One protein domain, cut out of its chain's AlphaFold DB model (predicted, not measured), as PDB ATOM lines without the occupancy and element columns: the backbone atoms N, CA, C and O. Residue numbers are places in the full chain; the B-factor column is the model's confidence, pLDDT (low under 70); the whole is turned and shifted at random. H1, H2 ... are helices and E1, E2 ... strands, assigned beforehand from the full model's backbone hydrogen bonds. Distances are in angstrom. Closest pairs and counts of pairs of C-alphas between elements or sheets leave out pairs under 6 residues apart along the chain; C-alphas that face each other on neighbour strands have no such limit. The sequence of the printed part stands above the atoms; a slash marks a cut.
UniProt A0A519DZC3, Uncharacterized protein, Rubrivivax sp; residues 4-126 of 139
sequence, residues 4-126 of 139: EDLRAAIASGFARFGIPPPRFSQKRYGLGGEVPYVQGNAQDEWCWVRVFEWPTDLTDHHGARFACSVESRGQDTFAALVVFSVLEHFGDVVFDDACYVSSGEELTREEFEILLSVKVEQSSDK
ATOM      1  N   GLU A   4     160.597 485.213 384.225       90.50
ATOM      2  CA  GLU A   4     159.977 485.426 382.919       90.50
ATOM      3  C   GLU A   4     160.889 486.223 381.977       90.50
ATOM      4  O   GLU A   4     161.014 485.859 380.808       90.50
ATOM      5  N   ASP A   5     161.601 487.230 382.497       91.38
ATOM      6  CA  ASP A   5     162.626 487.955 381.727       91.38
ATOM      7  C   ASP A   5     163.713 486.988 381.243       91.38
ATOM      8  O   ASP A   5     164.107 487.006 380.077       91.38
ATOM      9  N   LEU A   6     164.161 486.095 382.131       91.94
ATOM     10  CA  LEU A   6     165.160 485.084 381.801       91.94
ATOM     11  C   LEU A   6     164.636 484.086 380.759       91.94
ATOM     12  O   LEU A   6     165.345 483.754 379.811       91.94
ATOM     13  N   ARG A   7     163.386 483.629 380.896       95.06
ATOM     14  CA  ARG A   7     162.737 482.755 379.909       95.06
ATOM     15  C   ARG A   7     162.695 483.409 378.527       95.06
ATOM     16  O   ARG A   7     162.966 482.737 377.532       95.06
ATOM     17  N   ALA A   8     162.355 484.696 378.465       95.44
ATOM     18  CA  ALA A   8     162.305 485.454 377.220       95.44
ATOM     19  C   ALA A   8     163.699 485.620 376.592       95.44
ATOM     20  O   ALA A   8     163.850 485.384 375.395       95.44
ATOM     21  N   ALA A   9     164.715 485.940 377.398       94.81
ATOM     22  CA  ALA A   9     166.099 486.055 376.942       94.81
ATOM     23  C   ALA A   9     166.637 484.733 376.373       94.81
ATOM     24  O   ALA A   9     167.198 484.699 375.280       94.81
ATOM     25  N   ILE A  10     166.381 483.615 377.063       95.56
ATOM     26  CA  ILE A  10     166.737 482.270 376.585       95.56
ATOM     27  C   ILE A  10     166.071 481.966 375.242       95.56
ATOM     28  O   ILE A  10     166.720 481.482 374.316       95.56
ATOM     29  N   ALA A  11     164.783 482.271 375.101       96.06
ATOM     30  CA  ALA A  11     164.091 482.048 373.839       96.06
ATOM     31  C   ALA A  11     164.672 482.906 372.700       96.06
ATOM     32  O   ALA A  11     164.815 482.409 371.583       96.06
ATOM     33  N   SER A  12     165.026 484.161 372.990       95.81
ATOM     34  CA  SER A  12     165.640 485.093 372.039       95.81
ATOM     35  C   SER A  12     167.003 484.601 371.547       95.81
ATOM     36  O   SER A  12     167.195 484.459 370.339       95.81
ATOM     37  N   GLY A  13     167.913 484.239 372.458       95.38
ATOM     38  CA  GLY A  13     169.242 483.775 372.054       95.38
ATOM     39  C   GLY A  13     169.201 482.455 371.274       95.38
ATOM     40  O   GLY A  13     169.923 482.311 370.300       95.38
ATOM     41  N   PHE A  14     168.298 481.515 371.580       95.50
ATOM     42  CA  PHE A  14     168.133 480.322 370.730       95.50
ATOM     43  C   PHE A  14     167.598 480.676 369.332       95.50
ATOM     44  O   PHE A  14     168.093 480.163 368.324       95.50
ATOM     45  N   ALA A  15     166.636 481.602 369.255       95.31
ATOM     46  CA  ALA A  15     166.094 482.077 367.987       95.31
ATOM     47  C   ALA A  15     167.149 482.792 367.126       95.31
ATOM     48  O   ALA A  15     167.108 482.667 365.900       95.31
ATOM     49  N   ARG A  16     168.123 483.476 367.746       94.94
ATOM     50  CA  ARG A  16     169.267 484.111 367.067       94.94
ATOM     51  C   ARG A  16     170.053 483.124 366.199       94.94
ATOM     52  O   ARG A  16     170.477 483.492 365.108       94.94
ATOM     53  N   PHE A  17     170.167 481.872 366.639       93.81
ATOM     54  CA  PHE A  17     170.841 480.787 365.914       93.81
ATOM     55  C   PHE A  17     169.879 479.899 365.106       93.81
ATOM     56  O   PHE A  17     170.278 478.857 364.592       93.81
ATOM     57  N   GLY A  18     168.601 480.277 364.988       93.12
ATOM     58  CA  GLY A  18     167.590 479.480 364.285       93.12
ATOM     59  C   GLY A  18     167.235 478.164 364.988       93.12
ATOM     60  O   GLY A  18     166.692 477.255 364.357       93.12
ATOM     61  N   ILE A  19     167.528 478.052 366.286       91.81
ATOM     62  CA  ILE A  19     167.283 476.853 367.089       91.81
ATOM     63  C   ILE A  19     165.965 477.040 367.861       91.81
ATOM     64  O   ILE A  19     165.705 478.126 368.386       91.81
ATOM     65  N   PRO A  20     165.098 476.012 367.948       92.25
ATOM     66  CA  PRO A  20     163.895 476.089 368.770       92.25
ATOM     67  C   PRO A  20     164.226 476.407 370.234       92.25
ATOM     68  O   PRO A  20     165.202 475.869 370.764       92.25
ATOM     69  N   PRO A  21     163.408 477.227 370.918       94.00
ATOM     70  CA  PRO A  21     163.665 477.571 372.305       94.00
ATOM     71  C   PRO A  21     163.583 476.322 373.198       94.00
ATOM     72  O   PRO A  21     162.718 475.461 372.983       94.00
ATOM     73  N   PRO A  22     164.439 476.222 374.226       95.12
ATOM     74  CA  PRO A  22     164.402 475.115 375.164       95.12
ATOM     75  C   PRO A  22     163.194 475.216 376.095       95.12
ATOM     76  O   PRO A  22     162.523 476.248 376.205       95.12
ATOM     77  N   ARG A  23     162.920 474.132 376.820       95.88
ATOM     78  CA  ARG A  23     161.894 474.146 377.863       95.88
ATOM     79  C   ARG A  23     162.430 474.881 379.080       95.88
ATOM     80  O   ARG A  23     163.528 474.597 379.548       95.88
ATOM     81  N   PHE A  24     161.624 475.778 379.627       95.00
ATOM     82  CA  PHE A  24     161.948 476.521 380.837       95.00
ATOM     83  C   PHE A  24     161.014 476.109 381.973       95.00
ATOM     84  O   PHE A  24     159.808 475.957 381.779       95.00
ATOM     85  N   SER A  25     161.569 475.936 383.165       93.62
ATOM     86  CA  SER A  25     160.822 475.659 384.392       93.62
ATOM     87  C   SER A  25     161.575 476.212 385.598       93.62
ATOM     88  O   SER A  25     162.730 476.611 385.480       93.62
ATOM     89  N   GLN A  26     160.943 476.218 386.768       91.44
ATOM     90  CA  GLN A  26     161.639 476.429 388.033       91.44
ATOM     91  C   GLN A  26     161.719 475.094 388.769       91.44
ATOM     92  O   GLN A  26     160.744 474.343 388.818       91.44
ATOM     93  N   LYS A  27     162.901 474.760 389.290       88.25
ATOM     94  CA  LYS A  27     163.121 473.525 390.049       88.25
ATOM     95  C   LYS A  27     163.929 473.804 391.297       88.25
ATOM     96  O   LYS A  27     164.814 474.653 391.302       88.25
ATOM     97  N   ARG A  28     163.660 473.038 392.350       82.12
ATOM     98  CA  ARG A  28     164.445 473.102 393.580       82.12
ATOM     99  C   ARG A  28     165.876 472.627 393.318       82.12
ATOM    100  O   ARG A  28     166.062 471.531 392.790       82.12
ATOM    101  N   TYR A  29     166.864 473.429 393.707       74.62
ATOM    102  CA  TYR A  29     168.281 473.085 393.583       74.62
ATOM    103  C   TYR A  29     168.973 473.156 394.945       74.62
ATOM    104  O   TYR A  29     169.039 474.208 395.581       74.62
ATOM    105  N   GLY A  30     169.459 472.005 395.415       73.75
ATOM    106  CA  GLY A  30     170.011 471.867 396.761       73.75
ATOM    107  C   GLY A  30     169.041 472.359 397.845       73.75
ATOM    108  O   GLY A  30     167.832 472.119 397.791       73.75
ATOM    109  N   LEU A  31     169.582 473.071 398.835       73.44
ATOM    110  CA  LEU A  31     168.806 473.707 399.908       73.44
ATOM    111  C   LEU A  31     168.376 475.148 399.572       73.44
ATOM    112  O   LEU A  31     167.596 475.729 400.321       73.44
ATOM    113  N   GLY A  32     168.850 475.708 398.453       64.81
ATOM    114  CA  GLY A  32     168.782 477.138 398.118       64.81
ATOM    115  C   GLY A  32     167.464 477.636 397.515       64.81
ATOM    116  O   GLY A  32     167.402 478.776 397.071       64.81
ATOM    117  N   GLY A  33     166.414 476.811 397.496       78.69
ATOM    118  CA  GLY A  33     165.116 477.168 396.916       78.69
ATOM    119  C   GLY A  33     164.981 476.791 395.439       78.69
ATOM    120  O   GLY A  33     165.692 475.913 394.941       78.69
ATOM    121  N   GLU A  34     164.000 477.391 394.766       86.50
ATOM    122  CA  GLU A  34     163.743 477.168 393.341       86.50
ATOM    123  C   GLU A  34     164.630 478.057 392.475       86.50
ATOM    124  O   GLU A  34     164.702 479.268 392.672       86.50
ATOM    125  N   VAL A  35     165.277 477.449 391.484       88.12
ATOM    126  CA  VAL A  35     166.105 478.139 390.497       88.12
ATOM    127  C   VAL A  35     165.560 477.899 389.090       88.12
ATOM    128  O   VAL A  35     164.953 476.850 388.830       88.12
ATOM    129  N   PRO A  36     165.771 478.851 388.169       92.62
ATOM    130  CA  PRO A  36     165.544 478.638 386.751       92.62
ATOM    131  C   PRO A  36     166.257 477.392 386.224       92.62
ATOM    132  O   PRO A  36     167.439 477.157 386.481       92.62
ATOM    133  N   TYR A  37     165.505 476.604 385.468       92.88
ATOM    134  CA  TYR A  37     165.926 475.328 384.933       92.88
ATOM    135  C   TYR A  37     165.562 475.232 383.457       92.88
ATOM    136  O   TYR A  37     164.384 475.281 383.087       92.88
ATOM    137  N   VAL A  38     166.590 475.084 382.627       95.19
ATOM    138  CA  VAL A  38     166.501 475.098 381.169       95.19
ATOM    139  C   VAL A  38     166.800 473.698 380.661       95.19
ATOM    140  O   VAL A  38     167.839 473.136 380.990       95.19
ATOM    141  N   GLN A  39     165.892 473.118 379.888       95.38
ATOM    142  CA  GLN A  39     166.007 471.756 379.376       95.38
ATOM    143  C   GLN A  39     166.027 471.763 377.848       95.38
ATOM    144  O   GLN A  39     165.111 472.300 377.216       95.38
ATOM    145  N   GLY A  40     167.053 471.130 377.280       92.31
ATOM    146  CA  GLY A  40     167.192 470.910 375.844       92.31
ATOM    147  C   GLY A  40     166.289 469.794 375.319       92.31
ATOM    148  O   GLY A  40     165.343 469.354 375.978       92.31
ATOM    149  N   ASN A  41     166.562 469.342 374.100       86.88
ATOM    150  CA  ASN A  41     165.781 468.269 373.480       86.88
ATOM    151  C   ASN A  41     166.362 466.889 373.798       86.88
ATOM    152  O   ASN A  41     165.608 465.912 373.837       86.88
ATOM    153  N   ALA A  42     167.674 466.797 374.028       85.88
ATOM    154  CA  ALA A  42     168.294 465.552 374.451       85.88
ATOM    155  C   ALA A  42     167.981 465.254 375.925       85.88
ATOM    156  O   ALA A  42     167.751 466.144 376.745       85.88
ATOM    157  N   GLN A  43     167.968 463.966 376.273       80.69
ATOM    158  CA  GLN A  43     167.597 463.499 377.613       80.69
ATOM    159  C   GLN A  43     168.555 463.997 378.708       80.69
ATOM    160  O   GLN A  43     168.194 464.026 379.883       80.69
ATOM    161  N   ASP A  44     169.772 464.371 378.343       86.38
ATOM    162  CA  ASP A  44     170.851 464.785 379.228       86.38
ATOM    163  C   ASP A  44     171.220 466.270 379.096       86.38
ATOM    164  O   ASP A  44     172.132 466.696 379.797       86.38
ATOM    165  N   GLU A  45     170.486 467.056 378.301       91.12
ATOM    166  CA  GLU A  45     170.688 468.503 378.138       91.12
ATOM    167  C   GLU A  45     169.907 469.318 379.165       91.12
ATOM    168  O   GLU A  45     168.686 469.492 379.068       91.12
ATOM    169  N   TRP A  46     170.626 469.862 380.146       92.50
ATOM    170  CA  TRP A  46     170.020 470.674 381.193       92.50
ATOM    171  C   TRP A  46     170.978 471.758 381.673       92.50
ATOM    172  O   TRP A  46     172.181 471.530 381.773       92.50
ATOM    173  N   CYS A  47     170.438 472.924 382.016       94.19
ATOM    174  CA  CYS A  47     171.168 474.011 382.655       94.19
ATOM    175  C   CYS A  47     170.410 474.535 383.877       94.19
ATOM    176  O   CYS A  47     169.192 474.734 383.836       94.19
ATOM    177  N   TRP A  48     171.149 474.797 384.952       92.81
ATOM    178  CA  TRP A  48     170.696 475.565 386.103       92.81
ATOM    179  C   TRP A  48     171.284 476.963 386.001       92.81
ATOM    180  O   TRP A  48     172.499 477.119 385.900       92.81
ATOM    181  N   VAL A  49     170.419 477.972 386.040       91.81
ATOM    182  CA  VAL A  49     170.842 479.370 385.932       91.81
ATOM    183  C   VAL A  49     170.630 480.040 387.278       91.81
ATOM    184  O   VAL A  49     169.513 480.063 387.797       91.81
ATOM    185  N   ARG A  50     171.702 480.577 387.860       88.69
ATOM    186  CA  ARG A  50     171.658 481.305 389.130       88.69
ATOM    187  C   ARG A  50     172.136 482.722 388.924       88.69
ATOM    188  O   ARG A  50     173.214 482.935 388.390       88.69
ATOM    189  N   VAL A  51     171.346 483.671 389.405       83.25
ATOM    190  CA  VAL A  51     171.698 485.089 389.378       83.25
ATOM    191  C   VAL A  51     171.807 485.577 390.799       83.25
ATOM    192  O   VAL A  51     170.907 485.354 391.609       83.25
ATOM    193  N   PHE A  52     172.929 486.207 391.093       82.19
ATOM    194  CA  PHE A  52     173.247 486.717 392.409       82.19
ATOM    195  C   PHE A  52     173.787 488.135 392.283       82.19
ATOM    196  O   PHE A  52     174.355 488.525 391.268       82.19
ATOM    197  N   GLU A  53     173.540 488.928 393.311       79.38
ATOM    198  CA  GLU A  53     174.097 490.268 393.434       79.38
ATOM    199  C   GLU A  53     175.495 490.142 394.036       79.38
ATOM    200  O   GLU A  53     175.676 489.411 395.016       79.38
ATOM    201  N   TRP A  54     176.487 490.812 393.446       73.31
ATOM    202  CA  TRP A  54     177.796 490.900 394.079       73.31
ATOM    203  C   TRP A  54     177.667 491.703 395.377       73.31
ATOM    204  O   TRP A  54     176.955 492.712 395.407       73.31
ATOM    205  N   PRO A  55     178.344 491.289 396.462       68.88
ATOM    206  CA  PRO A  55     178.517 492.148 397.620       68.88
ATOM    207  C   PRO A  55     179.124 493.479 397.172       68.88
ATOM    208  O   PRO A  55     180.062 493.499 396.378       68.88
ATOM    209  N   THR A  56     178.578 494.596 397.656       67.81
ATOM    210  CA  THR A  56     178.983 495.949 397.233       67.81
ATOM    211  C   THR A  56     180.483 496.220 397.401       67.81
ATOM    212  O   THR A  56     181.048 497.019 396.662       67.81
ATOM    213  N   ASP A  57     181.122 495.535 398.344       67.50
ATOM    214  CA  ASP A  57     182.548 495.555 398.672       67.50
ATOM    215  C   ASP A  57     183.430 494.675 397.765       67.50
ATOM    216  O   ASP A  57     184.649 494.771 397.847       67.50
ATOM    217  N   LEU A  58     182.831 493.851 396.900       61.81
ATOM    218  CA  LEU A  58     183.508 492.999 395.912       61.81
ATOM    219  C   LEU A  58     183.202 493.418 394.465       61.81
ATOM    220  O   LEU A  58     183.519 492.690 393.524       61.81
ATOM    221  N   THR A  59     182.574 494.584 394.273       60.19
ATOM    222  CA  THR A  59     182.191 495.130 392.958       60.19
ATOM    223  C   THR A  59     183.404 495.694 392.201       60.19
ATOM    224  O   THR A  59     183.385 496.823 391.719       60.19
ATOM    225  N   ASP A  60     184.483 494.921 392.106       53.16
ATOM    226  CA  ASP A  60     185.757 495.358 391.524       53.16
ATOM    227  C   ASP A  60     185.863 495.012 390.027       53.16
ATOM    228  O   ASP A  60     186.640 495.624 389.294       53.16
ATOM    229  N   HIS A  61     185.023 494.096 389.531       55.41
ATOM    230  CA  HIS A  61     184.903 493.800 388.103       55.41
ATOM    231  C   HIS A  61     183.884 494.746 387.448       55.41
ATOM    232  O   HIS A  61     182.676 494.510 387.450       55.41
ATOM    233  N   HIS A  62     184.386 495.854 386.901       56.72
ATOM    234  CA  HIS A  62     183.676 496.735 385.957       56.72
ATOM    235  C   HIS A  62     182.393 497.424 386.465       56.72
ATOM    236  O   HIS A  62     181.635 497.975 385.669       56.72
ATOM    237  N   GLY A  63     182.137 497.446 387.779       66.12
ATOM    238  CA  GLY A  63     180.906 498.026 388.337       66.12
ATOM    239  C   GLY A  63     179.656 497.164 388.116       66.12
ATOM    240  O   GLY A  63     178.535 497.648 388.298       66.12
ATOM    241  N   ALA A  64     179.827 495.893 387.738       70.19
ATOM    242  CA  ALA A  64     178.726 494.961 387.546       70.19
ATOM    243  C   ALA A  64     178.085 494.589 388.893       70.19
ATOM    244  O   ALA A  64     178.693 493.948 389.746       70.19
ATOM    245  N   ARG A  65     176.818 494.973 389.079       73.56
ATOM    246  CA  ARG A  65     176.057 494.711 390.312       73.56
ATOM    247  C   ARG A  65     175.606 493.254 390.451       73.56
ATOM    248  O   ARG A  65     175.405 492.770 391.560       73.56
ATOM    249  N   PHE A  66     175.419 492.558 389.337       78.25
ATOM    250  CA  PHE A  66     174.909 491.191 389.310       78.25
ATOM    251  C   PHE A  66     175.881 490.279 388.568       78.25
ATOM    252  O   PHE A  66     176.510 490.699 387.602       78.25
ATOM    253  N   ALA A  67     175.946 489.024 388.994       84.06
ATOM    254  CA  ALA A  67     176.588 487.941 388.273       84.06
ATOM    255  C   ALA A  67     175.592 486.817 388.001       84.06
ATOM    256  O   ALA A  67     174.629 486.596 388.742       84.06
ATOM    257  N   CYS A  68     175.851 486.099 386.914       87.06
ATOM    258  CA  CYS A  68     175.130 484.901 386.541       87.06
ATOM    259  C   CYS A  68     176.098 483.719 386.516       87.06
ATOM    260  O   CYS A  68     177.203 483.828 385.998       87.06
ATOM    261  N   SER A  69     175.665 482.584 387.054       89.56
ATOM    262  CA  SER A  69     176.344 481.300 386.933       89.56
ATOM    263  C   SER A  69     175.421 480.324 386.214       89.56
ATOM    264  O   SER A  69     174.245 480.186 386.572       89.56
ATOM    265  N   VAL A  70     175.964 479.660 385.196       91.44
ATOM    266  CA  VAL A  70     175.282 478.612 384.439       91.44
ATOM    267  C   VAL A  70     176.006 477.300 384.687       91.44
ATOM    268  O   VAL A  70     177.116 477.079 384.212       91.44
ATOM    269  N   GLU A  71     175.349 476.411 385.416       91.50
ATOM    270  CA  GLU A  71     175.799 475.033 385.561       91.50
ATOM    271  C   GLU A  71     175.074 474.174 384.542       91.50
ATOM    272  O   GLU A  71     173.859 474.310 384.378       91.50
ATOM    273  N   SER A  72     175.784 473.266 383.883       92.25
ATOM    274  CA  SER A  72     175.204 472.459 382.817       92.25
ATOM    275  C   SER A  72     175.485 470.969 382.964       92.25
ATOM    276  O   SER A  72     176.366 470.519 383.699       92.25
ATOM    277  N   ARG A  73     174.680 470.190 382.248       89.38
ATOM    278  CA  ARG A  73     174.915 468.789 381.922       89.38
ATOM    279  C   ARG A  73     174.505 468.573 380.468       89.38
ATOM    280  O   ARG A  73     173.547 469.194 380.003       89.38
ATOM    281  N   GLY A  74     175.207 467.668 379.791       86.81
ATOM    282  CA  GLY A  74     174.926 467.297 378.408       86.81
ATOM    283  C   GLY A  74     175.875 467.998 377.449       86.81
ATOM    284  O   GLY A  74     177.081 468.010 377.679       86.81
ATOM    285  N   GLN A  75     175.335 468.539 376.359       89.19
ATOM    286  CA  GLN A  75     176.137 469.124 375.289       89.19
ATOM    287  C   GLN A  75     176.605 470.545 375.621       89.19
ATOM    288  O   GLN A  75     175.790 471.420 375.915       89.19
ATOM    289  N   ASP A  76     177.899 470.807 375.444       91.75
ATOM    290  CA  ASP A  76     178.480 472.143 375.624       91.75
ATOM    291  C   ASP A  76     177.805 473.203 374.753       91.75
ATOM    292  O   ASP A  76     177.601 474.323 375.198       91.75
ATOM    293  N   THR A  77     177.440 472.868 373.509       93.25
ATOM    294  CA  THR A  77     176.797 473.821 372.589       93.25
ATOM    295  C   THR A  77     175.454 474.293 373.142       93.25
ATOM    296  O   THR A  77     175.118 475.469 373.032       93.25
ATOM    297  N   PHE A  78     174.698 473.397 373.781       94.50
ATOM    298  CA  PHE A  78     173.453 473.754 374.454       94.50
ATOM    299  C   PHE A  78     173.710 474.701 375.633       94.50
ATOM    300  O   PHE A  78     173.042 475.727 375.752       94.50
ATOM    301  N   ALA A  79     174.704 474.394 376.471       94.38
ATOM    302  CA  ALA A  79     175.085 475.251 377.591       94.38
ATOM    303  C   ALA A  79     175.559 476.634 377.121       94.38
ATOM    304  O   ALA A  79     175.114 477.651 377.651       94.38
ATOM    305  N   ALA A  80     176.380 476.679 376.071       94.94
ATOM    306  CA  ALA A  80     176.863 477.911 375.466       94.94
ATOM    307  C   ALA A  80     175.722 478.777 374.919       94.94
ATOM    308  O   ALA A  80     175.743 479.988 375.105       94.94
ATOM    309  N   LEU A  81     174.695 478.178 374.304       95.81
ATOM    310  CA  LEU A  81     173.502 478.912 373.867       95.81
ATOM    311  C   LEU A  81     172.769 479.552 375.050       95.81
ATOM    312  O   LEU A  81     172.375 480.710 374.964       95.81
ATOM    313  N   VAL A  82     172.626 478.835 376.170       95.75
ATOM    314  CA  VAL A  82     172.019 479.390 377.393       95.75
ATOM    315  C   VAL A  82     172.861 480.535 377.958       95.75
ATOM    316  O   VAL A  82     172.306 481.568 378.331       95.75
ATOM    317  N   VAL A  83     174.186 480.378 378.001       95.00
ATOM    318  CA  VAL A  83     175.119 481.426 378.444       95.00
ATOM    319  C   VAL A  83     175.004 482.663 377.555       95.00
ATOM    320  O   VAL A  83     174.787 483.757 378.074       95.00
ATOM    321  N   PHE A  84     175.061 482.491 376.232       95.56
ATOM    322  CA  PHE A  84     174.908 483.580 375.272       95.56
ATOM    323  C   PHE A  84     173.574 484.304 375.452       95.56
ATOM    324  O   PHE A  84     173.557 485.526 375.514       95.56
ATOM    325  N   SER A  85     172.466 483.576 375.611       95.38
ATOM    326  CA  SER A  85     171.156 484.186 375.843       95.38
ATOM    327  C   SER A  85     171.115 485.094 377.071       95.38
ATOM    328  O   SER A  85     170.431 486.113 377.067       95.38
ATOM    329  N   VAL A  86     171.803 484.717 378.151       93.06
ATOM    330  CA  VAL A  86     171.877 485.564 379.346       93.06
ATOM    331  C   VAL A  86     172.785 486.760 379.092       93.06
ATOM    332  O   VAL A  86     172.407 487.885 379.416       93.06
ATOM    333  N   LEU A  87     173.955 486.515 378.501       91.94
ATOM    334  CA  LEU A  87     174.940 487.539 378.181       91.94
ATOM    335  C   LEU A  87     174.339 488.615 377.270       91.94
ATOM    336  O   LEU A  87     174.408 489.788 377.595       91.94
ATOM    337  N   GLU A  88     173.645 488.222 376.203       91.81
ATOM    338  CA  GLU A  88     173.026 489.125 375.226       91.81
ATOM    339  C   GLU A  88     172.063 490.143 375.850       91.81
ATOM    340  O   GLU A  88     171.954 491.270 375.364       91.81
ATOM    341  N   HIS A  89     171.362 489.754 376.914       88.44
ATOM    342  CA  HIS A  89     170.301 490.564 377.505       88.44
ATOM    343  C   HIS A  89     170.692 491.261 378.806       88.44
ATOM    344  O   HIS A  89     170.074 492.268 379.161       88.44
ATOM    345  N   PHE A  90     171.655 490.714 379.547       87.00
ATOM    346  CA  PHE A  90     171.891 491.109 380.936       87.00
ATOM    347  C   PHE A  90     173.362 491.283 381.306       87.00
ATOM    348  O   PHE A  90     173.630 491.632 382.456       87.00
ATOM    349  N   GLY A  91     174.299 491.027 380.392       84.56
ATOM    350  CA  GLY A  91     175.725 491.102 380.686       84.56
ATOM    351  C   GLY A  91     176.537 491.719 379.557       84.56
ATOM    352  O   GLY A  91     176.076 491.862 378.430       84.56
ATOM    353  N   ASP A  92     177.778 492.051 379.885       84.00
ATOM    354  CA  ASP A  92     178.738 492.617 378.933       84.00
ATOM    355  C   ASP A  92     179.882 491.635 378.638       84.00
ATOM    356  O   ASP A  92     180.375 491.557 377.512       84.00
ATOM    357  N   VAL A  93     180.265 490.849 379.649       89.00
ATOM    358  CA  VAL A  93     181.364 489.881 379.595       89.00
ATOM    359  C   VAL A  93     180.968 488.546 380.216       89.00
ATOM    360  O   VAL A  93     180.080 488.470 381.071       89.00
ATOM    361  N   VAL A  94     181.653 487.487 379.797       89.06
ATOM    362  CA  VAL A  94     181.515 486.139 380.345       89.06
ATOM    363  C   VAL A  94     182.883 485.528 380.602       89.06
ATOM    364  O   VAL A  94     183.792 485.637 379.786       89.06
ATOM    365  N   PHE A  95     183.009 484.841 381.733       87.88
ATOM    366  CA  PHE A  95     184.150 483.990 382.030       87.88
ATOM    367  C   PHE A  95     183.737 482.529 381.843       87.88
ATOM    368  O   PHE A  95     182.921 482.011 382.606       87.88
ATOM    369  N   ASP A  96     184.255 481.887 380.797       85.62
ATOM    370  CA  ASP A  96     183.925 480.502 380.439       85.62
ATOM    371  C   ASP A  96     184.907 479.523 381.105       85.62
ATOM    372  O   ASP A  96     185.859 479.016 380.505       85.62
ATOM    373  N   ASP A  97     184.699 479.279 382.400       84.25
ATOM    374  CA  ASP A  97     185.490 478.326 383.188       84.25
ATOM    375  C   ASP A  97     185.215 476.863 382.802       84.25
ATOM    376  O   ASP A  97     186.089 476.000 382.915       84.25
ATOM    377  N   ALA A  98     184.012 476.594 382.298       85.75
ATOM    378  CA  ALA A  98     183.565 475.290 381.833       85.75
ATOM    379  C   ALA A  98     184.037 474.943 380.410       85.75
ATOM    380  O   ALA A  98     183.859 473.804 379.976       85.75
ATOM    381  N   CYS A  99     184.687 475.882 379.713       87.25
ATOM    382  CA  CYS A  99     185.258 475.694 378.380       87.25
ATOM    383  C   CYS A  99     184.206 475.351 377.307       87.25
ATOM    384  O   CYS A  99     184.468 474.560 376.394       87.25
ATOM    385  N   TYR A 100     183.004 475.925 377.404       88.25
ATOM    386  CA  TYR A 100     181.927 475.669 376.454       88.25
ATOM    387  C   TYR A 100     182.244 476.166 375.040       88.25
ATOM    388  O   TYR A 100     181.866 475.508 374.070       88.25
ATOM    389  N   VAL A 101     182.930 477.297 374.897       88.94
ATOM    390  CA  VAL A 101     183.397 477.836 373.608       88.94
ATOM    391  C   VAL A 101     184.878 478.205 373.632       88.94
ATOM    392  O   VAL A 101     185.537 478.064 372.603       88.94
ATOM    393  N   SER A 102     185.413 478.618 374.784       84.44
ATOM    394  CA  SER A 102     186.844 478.870 374.996       84.44
ATOM    395  C   SER A 102     187.197 478.695 376.469       84.44
ATOM    396  O   SER A 102     186.383 478.982 377.334       84.44
ATOM    397  N   SER A 103     188.398 478.211 376.777       77.44
ATOM    398  CA  SER A 103     188.812 477.960 378.160       77.44
ATOM    399  C   SER A 103     189.606 479.122 378.749       77.44
ATOM    400  O   SER A 103     190.656 479.467 378.206       77.44
ATOM    401  N   GLY A 104     189.201 479.605 379.926       71.06
ATOM    402  CA  GLY A 104     190.095 480.341 380.833       71.06
ATOM    403  C   GLY A 104     190.370 481.802 380.477       71.06
ATOM    404  O   GLY A 104     191.320 482.377 381.007       71.06
ATOM    405  N   GLU A 105     189.545 482.403 379.623       79.50
ATOM    406  CA  GLU A 105     189.616 483.822 379.269       79.50
ATOM    407  C   GLU A 105     188.252 484.493 379.473       79.50
ATOM    408  O   GLU A 105     187.199 483.858 379.367       79.50
ATOM    409  N   GLU A 106     188.284 485.784 379.802       89.12
ATOM    410  CA  GLU A 106     187.094 486.630 379.775       89.12
ATOM    411  C   GLU A 106     186.802 487.010 378.322       89.12
ATOM    412  O   GLU A 106     187.695 487.460 377.605       89.12
ATOM    413  N   LEU A 107     185.559 486.811 377.895       91.25
ATOM    414  CA  LEU A 107     185.095 487.102 376.547       91.25
ATOM    415  C   LEU A 107     184.042 488.200 376.592       91.25
ATOM    416  O   LEU A 107     183.113 488.161 377.407       91.25
ATOM    417  N   THR A 108     184.138 489.140 375.661       92.81
ATOM    418  CA  THR A 108     183.021 490.028 375.337       92.81
ATOM    419  C   THR A 108     181.873 489.236 374.716       92.81
ATOM    420  O   THR A 108     182.043 488.129 374.190       92.81
ATOM    421  N   ARG A 109     180.677 489.826 374.727       92.94
ATOM    422  CA  ARG A 109     179.509 489.271 374.039       92.94
ATOM    423  C   ARG A 109     179.783 488.949 372.568       92.94
ATOM    424  O   ARG A 109     179.409 487.872 372.109       92.94
ATOM    425  N   GLU A 110     180.423 489.859 371.839       94.38
ATOM    426  CA  GLU A 110     180.725 489.689 370.417       94.38
ATOM    427  C   GLU A 110     181.708 488.534 370.176       94.38
ATOM    428  O   GLU A 110     181.493 487.719 369.278       94.38
ATOM    429  N   GLU A 111     182.762 488.426 370.988       95.12
ATOM    430  CA  GLU A 111     183.724 487.319 370.898       95.12
ATOM    431  C   GLU A 111     183.050 485.974 371.185       95.12
ATOM    432  O   GLU A 111     183.248 485.006 370.444       95.12
ATOM    433  N   PHE A 112     182.196 485.925 372.208       95.12
ATOM    434  CA  PHE A 112     181.438 484.725 372.542       95.12
ATOM    435  C   PHE A 112     180.469 484.324 371.417       95.12
ATOM    436  O   PHE A 112     180.400 483.145 371.070       95.12
ATOM    437  N   GLU A 113     179.755 485.279 370.802       95.44
ATOM    438  CA  GLU A 113     178.846 485.023 369.666       95.44
ATOM    439  C   GLU A 113     179.592 484.403 368.476       95.44
ATOM    440  O   GLU A 113     179.112 483.438 367.875       95.44
ATOM    441  N   ILE A 114     180.779 484.925 368.147       95.69
ATOM    442  CA  ILE A 114     181.604 484.427 367.038       95.69
ATOM    443  C   ILE A 114     182.019 482.975 367.292       95.69
ATOM    444  O   ILE A 114     181.822 482.113 366.431       95.69
ATOM    445  N   LEU A 115     182.562 482.687 368.476       95.38
ATOM    446  CA  LEU A 115     183.016 481.342 368.837       95.38
ATOM    447  C   LEU A 115     181.851 480.345 368.899       95.38
ATOM    448  O   LEU A 115     181.957 479.218 368.403       95.38
ATOM    449  N   LEU A 116     180.712 480.774 369.445       95.44
ATOM    450  CA  LEU A 116     179.499 479.968 369.493       95.44
ATOM    451  C   LEU A 116     178.965 479.656 368.091       95.44
ATOM    452  O   LEU A 116     178.603 478.510 367.826       95.44
ATOM    453  N   SER A 117     178.960 480.632 367.180       95.44
ATOM    454  CA  SER A 117     178.502 480.446 365.794       95.44
ATOM    455  C   SER A 117     179.270 479.322 365.101       95.44
ATOM    456  O   SER A 117     178.664 478.399 364.555       95.44
ATOM    457  N   VAL A 118     180.602 479.328 365.226       94.19
ATOM    458  CA  VAL A 118     181.465 478.265 364.687       94.19
ATOM    459  C   VAL A 118     181.096 476.900 365.282       94.19
ATOM    460  O   VAL A 118     181.007 475.904 364.562       94.19
ATOM    461  N   LYS A 119     180.840 476.828 366.595       91.81
ATOM    462  CA  LYS A 119     180.478 475.573 367.273       91.81
ATOM    463  C   LYS A 119     179.088 475.058 366.863       91.81
ATOM    464  O   LYS A 119     178.901 473.844 366.720       91.81
ATOM    465  N   VAL A 120     178.123 475.952 366.640       92.00
ATOM    466  CA  VAL A 120     176.769 475.613 366.158       92.00
ATOM    467  C   VAL A 120     176.813 475.059 364.733       92.00
ATOM    468  O   VAL A 120     176.194 474.025 364.461       92.00
ATOM    469  N   GLU A 121     177.587 475.678 363.840       90.19
ATOM    470  CA  GLU A 121     177.785 475.193 362.468       90.19
ATOM    471  C   GLU A 121     178.378 473.775 362.463       90.19
ATOM    472  O   GLU A 121     177.806 472.852 361.880       90.19
ATOM    473  N   GLN A 122     179.448 473.552 363.233       86.50
ATOM    474  CA  GLN A 122     180.090 472.237 363.358       86.50
ATOM    475  C   GLN A 122     179.176 471.153 363.950       86.50
ATOM    476  O   GLN A 122     179.354 469.963 363.674       86.50
ATOM    477  N   SER A 123     178.221 471.542 364.796       78.94
ATOM    478  CA  SER A 123     177.252 470.620 365.396       78.94
ATOM    479  C   SER A 123     176.113 470.280 364.426       78.94
ATOM    480  O   SER A 123     175.575 469.173 364.456       78.94
ATOM    481  N   SER A 124     175.765 471.200 363.528       66.88
ATOM    482  CA  SER A 124     174.740 470.978 362.503       66.88
ATOM    483  C   SER A 124     175.209 469.967 361.449       66.88
ATOM    484  O   SER A 124     174.450 469.075 361.072       66.88
ATOM    485  N   ASP A 125     176.491 470.014 361.075       58.28
ATOM    486  CA  ASP A 125     177.097 469.070 360.123       58.28
ATOM    487  C   ASP A 125     177.232 467.638 360.671       58.28
ATOM    488  O   ASP A 125     177.316 466.674 359.907       58.28
ATOM    489  N   LYS A 126     177.217 467.469 361.999       54.12
ATOM    490  CA  LYS A 126     177.289 466.156 362.667       54.12
ATOM    491  C   LYS A 126     175.917 465.558 362.998       54.12
ATOM    492  O   LYS A 126     175.855 464.482 363.589       54.12
TER     493      LYS A 126
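This is residues 4 to 126 of the 139 residues of an uncharacterized protein of Rubrivivax sp (UniProt A0A519DZC3). A strongly twisted sheet of four strands, E1 to E4, has two helices, H1 and H2, over one face; a third helix, H3, packs on H2 on the side away from the sheet, and a small hairpin, E5 and E6, sits beside the start of H3. The sheet, in the order E1 - E2 - E3 - E4, is an antiparallel meander, each strand the antiparallel neighbour of the one before, and with H1 and H2 it makes two layers. The 123 printed residues include three named helices and six named strands, in the order H1 E1 E2 E3 E4 H2 E5 E6 H3, a mixed class of helices and strands. The whole is compact, with a radius of gyration of the C-alphas of 14.2 A, and spans 47 by 32 by 23 A.

H1, residues 4 to 16, is on the sheet of E1, residues 23 to 28, E2, residues 34 to 39, E3, residues 46 to 53, and E4, residues 66 to 73, at a height over the sheet of 9.7 A. Hairpins join E1 to E2, with N 25 and O 37 2.9 A apart, E2 to E3, with N 38 and O 47 2.9 A apart, and E3 to E4, with N 50 and O 69 2.9 A apart, each within hydrogen-bond range. H2, residues 76 to 90, is on the same face as H1, over E3 and E4, at a height of 8.7 A. H1 and H2 touch, closest at C-alphas Gly 13 and Ser 85, 4.3 A, at a steep tilt of 61 degrees, opposite ways. E5, residues 93 to 95, and E6, residues 106 to 108, form a hairpin, with N 94 and O 107 2.9 A apart. H3, residues 109 to 124, touches H2, closest at C-alphas Arg 109 and Leu 87, 6.4 A, at a shallow tilt of 30 degrees, opposite ways. Every O i to N i+4 pair is within hydrogen-bond range in H1 and H3, and 10 of 11 are in H2.

H1 begins at C-alpha 4, (159.977, 485.426, 382.919), and is 18.4 A long. E3 is 23.5 A and E4 23.6 A long; H2 is 20.8 A. H3, 22.1 A long, ends at C-alpha 124, (174.740, 470.978, 362.503).

The C-alphas of Asp 57 and Asp 125, the two farthest apart, are 47.1 A apart. The printed part has no cut. The long link is E3 to E4, residues 54 to 65, whose C-alphas lie 17 to 26 A from the mean of the C-alphas. Residues 32, 55 to 63 and 124 to 126 have pLDDT under 70.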